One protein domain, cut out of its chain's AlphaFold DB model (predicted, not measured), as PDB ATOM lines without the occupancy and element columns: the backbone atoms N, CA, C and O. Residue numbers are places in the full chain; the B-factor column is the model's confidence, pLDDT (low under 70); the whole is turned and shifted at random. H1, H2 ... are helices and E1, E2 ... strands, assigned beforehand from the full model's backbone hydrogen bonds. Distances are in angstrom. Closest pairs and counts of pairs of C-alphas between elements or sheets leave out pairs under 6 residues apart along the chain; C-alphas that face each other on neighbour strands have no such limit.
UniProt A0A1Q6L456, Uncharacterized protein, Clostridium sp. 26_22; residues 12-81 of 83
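What this domain is: This is residues 12 to 81 of the 83 residues of an uncharacterized protein of Clostridium sp. 26_22 (UniProt A0A1Q6L456). A twisted sheet of four strands has two helices, H1 and H2, over one face, both running along the strands, while the other face is bare. The link of residues 17 to 25 loops beyond one end of the strands, and that of residues 31 to 37 leads from edge strand E2 to H1. The printed part has 70 residues, and along it come E1, E2, H1, E3, E4 and H2; the sheet is mixed, in the order E2, E1, E4, E3, and the class is mixed, helices and strands. The whole is compact, with a radius of gyration of the C-alphas of 11.6 A, and elongated in outline, with spans of 36 by 23 by 17 A.

How they stand to each other: Begin at E1, residues 12 to 16, an inner strand. Its antiparallel neighbour E2, residues 26 to 30, forms a hairpin with it; look at N 14 and O 27, 2.8 A apart and within hydrogen-bond range. Next comes H1, residues 38 to 48, on the sheet at a height of 9.8 A. E3, residues 52 to 56, is the other edge strand, and E4, residues 59 to 64, forms a hairpin with it, antiparallel, with N 54 and O 61 at 2.9 A. E4 is also the parallel neighbour of E1, at 23 degrees, with N 13 and O 60 at 2.8 A. H1 lies over E4 and E3, at 18 degrees to E4 on the local plane; E2, H1 and E3 make a split strand-helix-strand unit, two strands running the same way with a helix between them in the chain and E1 and E4 between them in the sheet, and its crossover is right-handed. H2, residues 67 to 79, is on the same face as H1, at a height of 10.2 A over E1 and E4: two layers, helices on one face of a sheet. H2 touches H1 with residues 73 to 77 alone, at a steep tilt of 39 degrees, opposite ways; the closest C-alphas are those of Ala 46 and Phe 73, 7.0 A apart. In H1 and H2 every O i to N i+4 pair is within hydrogen-bond range. E2 and E3 are apart.

Where its parts are: Find C-alpha 12 at (26.075, 200.331, -12.040), where E1 begins; it spans 13.6 A, and E2 12.9 A. H1 starts at C-alpha 38, (21.584, 195.920, -4.235), and spans 15.1 A. E3 spans 13.6 A and E4 16.1 A. H2 spans 18.3 A and ends at C-alpha 79, (29.246, 185.997, -5.627).

The domain as a whole: The C-alphas farthest apart are those of Ala 21 and Thr 36, 36.4 A. The printed part has no cut and no long link. In this model, look for pLDDT under 70 at residues 19 to 25 and 31 to 37; the mean of the printed part is 81.6.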
ATOM      1  N   LEU A  12      24.788 200.355 -12.734       87.44
ATOM      2  CA  LEU A  12      26.075 200.331 -12.040       87.44
ATOM      3  C   LEU A  12      27.196 200.510 -13.066       87.44
ATOM      4  O   LEU A  12      27.276 199.770 -14.041       87.44
ATOM      5  N   ILE A  13      28.059 201.491 -12.848       89.56
ATOM      6  CA  ILE A  13      29.255 201.735 -13.649       89.56
ATOM      7  C   ILE A  13      30.451 201.430 -12.758       89.56
ATOM      8  O   ILE A  13      30.587 202.018 -11.688       89.56
ATOM      9  N   VAL A  14      31.317 200.522 -13.185       89.44
ATOM     10  CA  VAL A  14      32.566 200.197 -12.493       89.44
ATOM     11  C   VAL A  14      33.714 200.600 -13.400       89.44
ATOM     12  O   VAL A  14      33.787 200.127 -14.532       89.44
ATOM     13  N   SER A  15      34.599 201.478 -12.933       89.62
ATOM     14  CA  SER A  15      35.739 201.944 -13.724       89.62
ATOM     15  C   SER A  15      37.056 201.945 -12.962       89.62
ATOM     16  O   SER A  15      37.052 202.022 -11.741       89.62
ATOM     17  N   VAL A  16      38.191 201.888 -13.661       87.19
ATOM     18  CA  VAL A  16      39.528 202.102 -13.076       87.19
ATOM     19  C   VAL A  16      40.002 203.512 -13.427       87.19
ATOM     20  O   VAL A  16      39.878 203.938 -14.571       87.19
ATOM     21  N   ILE A  17      40.521 204.259 -12.446       80.06
ATOM     22  CA  ILE A  17      40.938 205.666 -12.625       80.06
ATOM     23  C   ILE A  17      42.164 205.780 -13.542       80.06
ATOM     24  O   ILE A  17      42.224 206.692 -14.358       80.06
ATOM     25  N   ASN A  18      43.099 204.835 -13.429       72.12
ATOM     26  CA  ASN A  18      44.290 204.725 -14.270       72.12
ATOM     27  C   ASN A  18      44.330 203.324 -14.892       72.12
ATOM     28  O   ASN A  18      45.030 202.453 -14.369       72.12
ATOM     29  N   PRO A  19      43.533 203.067 -15.942       65.25
ATOM     30  CA  PRO A  19      43.581 201.791 -16.639       65.25
ATOM     31  C   PRO A  19      44.990 201.536 -17.179       65.25
ATOM     32  O   PRO A  19      45.654 202.457 -17.664       65.25
ATOM     33  N   SER A  20      45.439 200.285 -17.128       65.69
ATOM     34  CA  SER A  20      46.576 199.857 -17.940       65.69
ATOM     35  C   SER A  20      46.253 200.080 -19.429       65.69
ATOM     36  O   SER A  20      45.091 200.026 -19.832       65.69
ATOM     37  N   ALA A  21      47.267 200.372 -20.254       65.62
ATOM     38  CA  ALA A  21      47.077 200.752 -21.664       65.62
ATOM     39  C   ALA A  21      46.291 199.710 -22.490       65.62
ATOM     40  O   ALA A  21      45.655 200.065 -23.480       65.62
ATOM     41  N   ASP A  22      46.293 198.452 -22.043       65.31
ATOM     42  CA  ASP A  22      45.626 197.323 -22.691       65.31
ATOM     43  C   ASP A  22      44.221 197.021 -22.132       65.31
ATOM     44  O   ASP A  22      43.521 196.159 -22.665       65.31
ATOM     45  N   HIS A  23      43.779 197.704 -21.067       62.09
ATOM     46  CA  HIS A  23      42.538 197.373 -20.369       62.09
ATOM     47  C   HIS A  23      41.531 198.526 -20.418       62.09
ATOM     48  O   HIS A  23      41.638 199.525 -19.702       62.09
ATOM     49  N   ASN A  24      40.496 198.370 -21.248       60.03
ATOM     50  CA  ASN A  24      39.376 199.305 -21.318       60.03
ATOM     51  C   ASN A  24      38.528 199.158 -20.043       60.03
ATOM     52  O   ASN A  24      37.567 198.396 -19.974       60.03
ATOM     53  N   SER A  25      38.963 199.826 -18.979       67.56
ATOM     54  CA  SER A  25      38.556 199.513 -17.611       67.56
ATOM     55  C   SER A  25      37.280 200.244 -17.218       67.56
ATOM     56  O   SER A  25      37.257 200.947 -16.213       67.56
ATOM     57  N   VAL A  26      36.235 200.144 -18.036       80.75
ATOM     58  CA  VAL A  26      34.902 200.662 -17.722       80.75
ATOM     59  C   VAL A  26      33.879 199.597 -18.084       80.75
ATOM     60  O   VAL A  26      33.705 199.260 -19.251       80.75
ATOM     61  N   VAL A  27      33.173 199.090 -17.078       84.88
ATOM     62  CA  VAL A  27      32.056 198.162 -17.246       84.88
ATOM     63  C   VAL A  27      30.779 198.844 -16.789       84.88
ATOM     64  O   VAL A  27      30.682 199.334 -15.665       84.88
ATOM     65  N   LYS A  28      29.791 198.874 -17.682       86.44
ATOM     66  CA  LYS A  28      28.452 199.393 -17.417       86.44
ATOM     67  C   LYS A  28      27.477 198.223 -17.340       86.44
ATOM     68  O   LYS A  28      27.349 197.466 -18.295       86.44
ATOM     69  N   ILE A  29      26.796 198.093 -16.209       84.56
ATOM     70  CA  ILE A  29      25.774 197.080 -15.951       84.56
ATOM     71  C   ILE A  29      24.425 197.795 -15.886       84.56
ATOM     72  O   ILE A  29      24.136 198.530 -14.937       84.56
ATOM     73  N   GLU A  30      23.614 197.595 -16.920       80.31
ATOM     74  CA  GLU A  30      22.267 198.157 -17.035       80.31
ATOM     75  C   GLU A  30      21.208 197.180 -16.519       80.31
ATOM     76  O   GLU A  30      21.450 195.978 -16.439       80.31
ATOM     77  N   ASN A  31      20.010 197.692 -16.216       64.50
ATOM     78  CA  ASN A  31      18.858 196.881 -15.819       64.50
ATOM     79  C   ASN A  31      19.166 195.938 -14.649       64.50
ATOM     80  O   ASN A  31      18.944 194.730 -14.738       64.50
ATOM     81  N   LEU A  32      19.583 196.506 -13.514       67.94
ATOM     82  CA  LEU A  32      19.563 195.831 -12.209       67.94
ATOM     83  C   LEU A  32      18.097 195.614 -11.756       67.94
ATOM     84  O   LEU A  32      17.668 196.070 -10.700       67.94
ATOM     85  N   ASN A  33      17.285 194.968 -12.602       53.34
ATOM     86  CA  ASN A  33      15.866 194.674 -12.413       53.34
ATOM     87  C   ASN A  33      15.700 193.438 -11.527       53.34
ATOM     88  O   ASN A  33      15.081 192.452 -11.902       53.34
ATOM     89  N   SER A  34      16.276 193.483 -10.335       49.28
ATOM     90  CA  SER A  34      15.749 192.850  -9.134       49.28
ATOM     91  C   SER A  34      16.598 193.343  -7.968       49.28
ATOM     92  O   SER A  34      17.781 193.621  -8.129       49.28
ATOM     93  N   LEU A  35      15.994 193.413  -6.788       48.06
ATOM     94  CA  LEU A  35      16.645 193.656  -5.503       48.06
ATOM     95  C   LEU A  35      16.856 195.140  -5.159       48.06
ATOM     96  O   LEU A  35      17.923 195.739  -5.257       48.06
ATOM     97  N   THR A  36      15.821 195.648  -4.501       50.09
ATOM     98  CA  THR A  36      15.854 196.566  -3.350       50.09
ATOM     99  C   THR A  36      17.015 196.339  -2.349       50.09
ATOM    100  O   THR A  36      17.265 197.200  -1.509       50.09
ATOM    101  N   THR A  37      17.757 195.230  -2.445       54.56
ATOM    102  CA  THR A  37      18.937 194.867  -1.642       54.56
ATOM    103  C   THR A  37      20.274 195.348  -2.238       54.56
ATOM    104  O   THR A  37      21.282 195.374  -1.535       54.56
ATOM    105  N   SER A  38      20.316 195.779  -3.503       70.50
ATOM    106  CA  SER A  38      21.584 195.920  -4.235       70.50
ATOM    107  C   SER A  38      22.362 197.196  -3.910       70.50
ATOM    108  O   SER A  38      23.571 197.129  -3.752       70.50
ATOM    109  N   LYS A  39      21.720 198.361  -3.732       79.25
ATOM    110  CA  LYS A  39      22.459 199.629  -3.537       79.25
ATOM    111  C   LYS A  39      23.334 199.641  -2.288       79.25
ATOM    112  O   LYS A  39      24.540 199.846  -2.386       79.25
ATOM    113  N   LYS A  40      22.726 199.411  -1.119       81.62
ATOM    114  CA  LYS A  40      23.452 199.409   0.159       81.62
ATOM    115  C   LYS A  40      24.545 198.340   0.167       81.62
ATOM    116  O   LYS A  40      25.625 198.603   0.684       81.62
ATOM    117  N   LEU A  41      24.291 197.177  -0.438       85.00
ATOM    118  CA  LEU A  41      25.280 196.108  -0.540       85.00
ATOM    119  C   LEU A  41      26.439 196.490  -1.471       85.00
ATOM    120  O   LEU A  41      27.589 196.357  -1.072       85.00
ATOM    121  N   ILE A  42      26.166 197.032  -2.662       87.31
ATOM    122  CA  ILE A  42      27.203 197.523  -3.584       87.31
ATOM    123  C   ILE A  42      28.049 198.603  -2.896       87.31
ATOM    124  O   ILE A  42      29.275 198.558  -2.966       87.31
ATOM    125  N   GLU A  43      27.422 199.538  -2.175       88.81
ATOM    126  CA  GLU A  43      28.134 200.564  -1.409       88.81
ATOM    127  C   GLU A  43      28.994 199.975  -0.283       88.81
ATOM    128  O   GLU A  43      30.117 200.428  -0.069       88.81
ATOM    129  N   GLN A  44      28.487 198.974   0.444       90.19
ATOM    130  CA  GLN A  44      29.234 198.272   1.491       90.19
ATOM    131  C   GLN A  44      30.436 197.519   0.917       90.19
ATOM    132  O   GLN A  44      31.540 197.653   1.444       90.19
ATOM    133  N   LEU A  45      30.247 196.786  -0.183       91.12
ATOM    134  CA  LEU A  45      31.319 196.082  -0.880       91.12
ATOM    135  C   LEU A  45      32.371 197.076  -1.379       91.12
ATOM    136  O   LEU A  45      33.558 196.905  -1.105       91.12
ATOM    137  N   ALA A  46      31.956 198.168  -2.018       91.19
ATOM    138  CA  ALA A  46      32.879 199.181  -2.513       91.19
ATOM    139  C   ALA A  46      33.661 199.861  -1.374       91.19
ATOM    140  O   ALA A  46      34.881 199.980  -1.464       91.19
ATOM    141  N   LYS A  47      33.008 200.198  -0.253       91.69
ATOM    142  CA  LYS A  47      33.691 200.706   0.952       91.69
ATOM    143  C   LYS A  47      34.678 199.689   1.529       91.69
ATOM    144  O   LYS A  47      35.793 200.068   1.862       91.69
ATOM    145  N   SER A  48      34.306 198.408   1.601       91.88
ATOM    146  CA  SER A  48      35.188 197.349   2.123       91.88
ATOM    147  C   SER A  48      36.452 197.141   1.279       91.88
ATOM    148  O   SER A  48      37.490 196.759   1.809       91.88
ATOM    149  N   ASN A  49      36.385 197.458  -0.016       88.88
ATOM    150  CA  ASN A  49      37.524 197.410  -0.934       88.88
ATOM    151  C   ASN A  49      38.259 198.758  -1.058       88.88
ATOM    152  O   ASN A  49      39.157 198.880  -1.892       88.88
ATOM    153  N   ASN A  50      37.902 199.764  -0.247       91.69
ATOM    154  CA  ASN A  50      38.423 201.132  -0.326       91.69
ATOM    155  C   ASN A  50      38.272 201.750  -1.729       91.69
ATOM    156  O   ASN A  50      39.218 202.329  -2.259       91.69
ATOM    157  N   LEU A  51      37.095 201.605  -2.345       92.81
ATOM    158  CA  LEU A  51      36.774 202.173  -3.658       92.81
ATOM    159  C   LEU A  51      36.040 203.505  -3.507       92.81
ATOM    160  O   LEU A  51      35.288 203.715  -2.552       92.81
ATOM    161  N   ALA A  52      36.217 204.396  -4.479       90.50
ATOM    162  CA  ALA A  52      35.458 205.640  -4.525       90.50
ATOM    163  C   ALA A  52      34.071 205.392  -5.134       90.50
ATOM    164  O   ALA A  52      33.937 204.673  -6.120       90.50
ATOM    165  N   ILE A  53      33.034 205.994  -4.550       91.31
ATOM    166  CA  ILE A  53      31.640 205.804  -4.965       91.31
ATOM    167  C   ILE A  53      31.011 207.173  -5.194       91.31
ATOM    168  O   ILE A  53      31.111 208.054  -4.340       91.31
ATOM    169  N   THR A  54      30.325 207.340  -6.319       90.19
ATOM    170  CA  THR A  54      29.505 208.522  -6.605       90.19
ATOM    171  C   THR A  54      28.176 208.095  -7.201       90.19
ATOM    172  O   THR A  54      28.143 207.245  -8.086       90.19
ATOM    173  N   GLU A  55      27.083 208.707  -6.765       86.56
ATOM    174  CA  GLU A  55      25.752 208.462  -7.315       86.56
ATOM    175  C   GLU A  55      25.228 209.727  -7.994       86.56
ATOM    176  O   GLU A  55      25.265 210.808  -7.407       86.56
ATOM    177  N   LEU A  56      24.709 209.588  -9.215       83.44
ATOM    178  CA  LEU A  56      24.050 210.677  -9.930       83.44
ATOM    179  C   LEU A  56      22.848 210.134 -10.706       83.44
ATOM    180  O   LEU A  56      22.986 209.211 -11.496       83.44
ATOM    181  N   ASN A  57      21.655 210.695 -10.495       81.50
ATOM    182  CA  ASN A  57      20.433 210.354 -11.246       81.50
ATOM    183  C   ASN A  57      20.042 208.854 -11.265       81.50
ATOM    184  O   ASN A  57      19.360 208.392 -12.185       81.50
ATOM    185  N   GLY A  58      20.423 208.097 -10.229       76.69
ATOM    186  CA  GLY A  58      20.202 206.649 -10.147       76.69
ATOM    187  C   GLY A  58      21.274 205.812 -10.850       76.69
ATOM    188  O   GLY A  58      21.108 204.601 -10.971       76.69
ATOM    189  N   GLU A  59      22.363 206.432 -11.304       85.38
ATOM    190  CA  GLU A  59      23.580 205.758 -11.749       85.38
ATOM    191  C   GLU A  59      24.579 205.712 -10.595       85.38
ATOM    192  O   GLU A  59      24.994 206.751 -10.074       85.38
ATOM    193  N   LEU A  60      24.965 204.503 -10.193       88.38
ATOM    194  CA  LEU A  60      25.993 204.295  -9.183       88.38
ATOM    195  C   LEU A  60      27.329 204.071  -9.887       88.38
ATOM    196  O   LEU A  60      27.494 203.092 -10.606       88.38
ATOM    197  N   ASN A  61      28.278 204.974  -9.684       90.50
ATOM    198  CA  ASN A  61      29.625 204.886 -10.229       90.50
ATOM    199  C   ASN A  61      30.590 204.445  -9.126       90.50
ATOM    200  O   ASN A  61      30.731 205.138  -8.118       90.50
ATOM    201  N   VAL A  62      31.276 203.327  -9.336       91.44
ATOM    202  CA  VAL A  62      32.333 202.807  -8.468       91.44
ATOM    203  C   VAL A  62      33.659 202.925  -9.207       91.44
ATOM    204  O   VAL A  62      33.825 202.374 -10.292       91.44
ATOM    205  N   ARG A  63      34.603 203.660  -8.624       91.38
ATOM    206  CA  ARG A  63      35.934 203.892  -9.182       91.38
ATOM    207  C   ARG A  63      36.980 203.108  -8.395       91.38
ATOM    208  O   ARG A  63      37.178 203.335  -7.200       91.38
ATOM    209  N   CYS A  64      37.652 202.210  -9.094       90.81
ATOM    210  CA  CYS A  64      38.777 201.408  -8.649       90.81
ATOM    211  C   CYS A  64      40.099 202.132  -8.934       90.81
ATOM    212  O   CYS A  64      40.236 202.854  -9.923       90.81
ATOM    213  N   PHE A  65      41.094 201.921  -8.077       89.19
ATOM    214  CA  PHE A  65      42.432 202.499  -8.226       89.19
ATOM    215  C   PHE A  65      43.410 201.551  -8.934       89.19
ATOM    216  O   PHE A  65      44.493 201.976  -9.323       89.19
ATOM    217  N   SER A  66      43.034 200.282  -9.115       87.75
ATOM    218  CA  SER A  66      43.817 199.277  -9.838       87.75
ATOM    219  C   SER A  66      42.933 198.204 -10.477       87.75
ATOM    220  O   SER A  66      41.800 197.976 -10.040       87.75
ATOM    221  N   ASP A  67      43.486 197.492 -11.460       84.75
ATOM    222  CA  ASP A  67      42.841 196.334 -12.092       84.75
ATOM    223  C   ASP A  67      42.569 195.205 -11.081       84.75
ATOM    224  O   ASP A  67      41.533 194.545 -11.136       84.75
ATOM    225  N   THR A  68      43.437 195.031 -10.076       88.62
ATOM    226  CA  THR A  68      43.221 194.068  -8.982       88.62
ATOM    227  C   THR A  68      41.982 194.411  -8.159       88.62
ATOM    228  O   THR A  68      41.185 193.533  -7.834       88.62
ATOM    229  N   GLN A  69      41.793 195.690  -7.822       90.00
ATOM    230  CA  GLN A  69      40.600 196.135  -7.102       90.00
ATOM    231  C   GLN A  69      39.339 195.958  -7.939       90.00
ATOM    232  O   GLN A  69      38.314 195.527  -7.413       90.00
ATOM    233  N   PHE A  70      39.426 196.261  -9.235       89.19
ATOM    234  CA  PHE A  70      38.341 196.033 -10.175       89.19
ATOM    235  C   PHE A  70      37.948 194.553 -10.219       89.19
ATOM    236  O   PHE A  70      36.780 194.228 -10.023       89.19
ATOM    237  N   HIS A  71      38.921 193.655 -10.389       88.56
ATOM    238  CA  HIS A  71      38.681 192.215 -10.425       88.56
ATOM    239  C   HIS A  71      38.048 191.705  -9.125       88.56
ATOM    240  O   HIS A  71      37.011 191.044  -9.163       88.56
ATOM    241  N   ASN A  72      38.615 192.062  -7.968       91.19
ATOM    242  CA  ASN A  72      38.091 191.646  -6.664       91.19
ATOM    243  C   ASN A  72      36.652 192.122  -6.449       91.19
ATOM    244  O   ASN A  72      35.799 191.356  -5.998       91.19
ATOM    245  N   PHE A  73      36.373 193.377  -6.799       91.25
ATOM    246  CA  PHE A  73      35.036 193.937  -6.687       91.25
ATOM    247  C   PHE A  73      34.054 193.243  -7.632       91.25
ATOM    248  O   PHE A  73      32.968 192.855  -7.211       91.25
ATOM    249  N   PHE A  74      34.453 193.006  -8.882       88.00
ATOM    250  CA  PHE A  74      33.628 192.312  -9.863       88.00
ATOM    251  C   PHE A  74      33.277 190.883  -9.416       88.00
ATOM    252  O   PHE A  74      32.113 190.490  -9.462       88.00
ATOM    253  N   VAL A  75      34.250 190.134  -8.886       90.31
ATOM    254  CA  VAL A  75      34.018 188.800  -8.306       90.31
ATOM    255  C   VAL A  75      33.016 188.866  -7.152       90.31
ATOM    256  O   VAL A  75      32.116 188.032  -7.070       90.31
ATOM    257  N   GLN A  76      33.112 189.871  -6.278       90.38
ATOM    258  CA  GLN A  76      32.148 190.044  -5.190       90.38
ATOM    259  C   GLN A  76      30.735 190.352  -5.694       90.38
ATOM    260  O   GLN A  76      29.778 189.854  -5.101       90.38
ATOM    261  N   LEU A  77      30.584 191.125  -6.773       87.25
ATOM    262  CA  LEU A  77      29.272 191.381  -7.376       87.25
ATOM    263  C   LEU A  77      28.618 190.077  -7.861       87.25
ATOM    264  O   LEU A  77      27.447 189.841  -7.558       87.25
ATOM    265  N   VAL A  78      29.387 189.204  -8.521       85.62
ATOM    266  CA  VAL A  78      28.923 187.881  -8.984       85.62
ATOM    267  C   VAL A  78      28.581 186.963  -7.804       85.62
ATOM    268  O   VAL A  78      27.504 186.371  -7.759       85.62
ATOM    269  N   LEU A  79      29.462 186.862  -6.799       88.31
ATOM    270  CA  LEU A  79      29.246 185.997  -5.627       88.31
ATOM    271  C   LEU A  79      28.007 186.397  -4.815       88.31
ATOM    272  O   LEU A  79      27.324 185.534  -4.264       88.31
ATOM    273  N   ASN A  80      27.696 187.694  -4.765       84.62
ATOM    274  CA  ASN A  80      26.508 188.217  -4.092       84.62
ATOM    275  C   ASN A  80      25.253 188.214  -4.983       84.62
ATOM    276  O   ASN A  80      24.217 188.722  -4.555       84.62
ATOM    277  N   LYS A  81      25.323 187.633  -6.193       81.81
ATOM    278  CA  LYS A  81      24.222 187.567  -7.172       81.81
ATOM    279  C   LYS A  81      23.624 188.942  -7.494       81.81
ATOM    280  O   LYS A  81      22.412 189.075  -7.656       81.81
TER     281      LYS A  81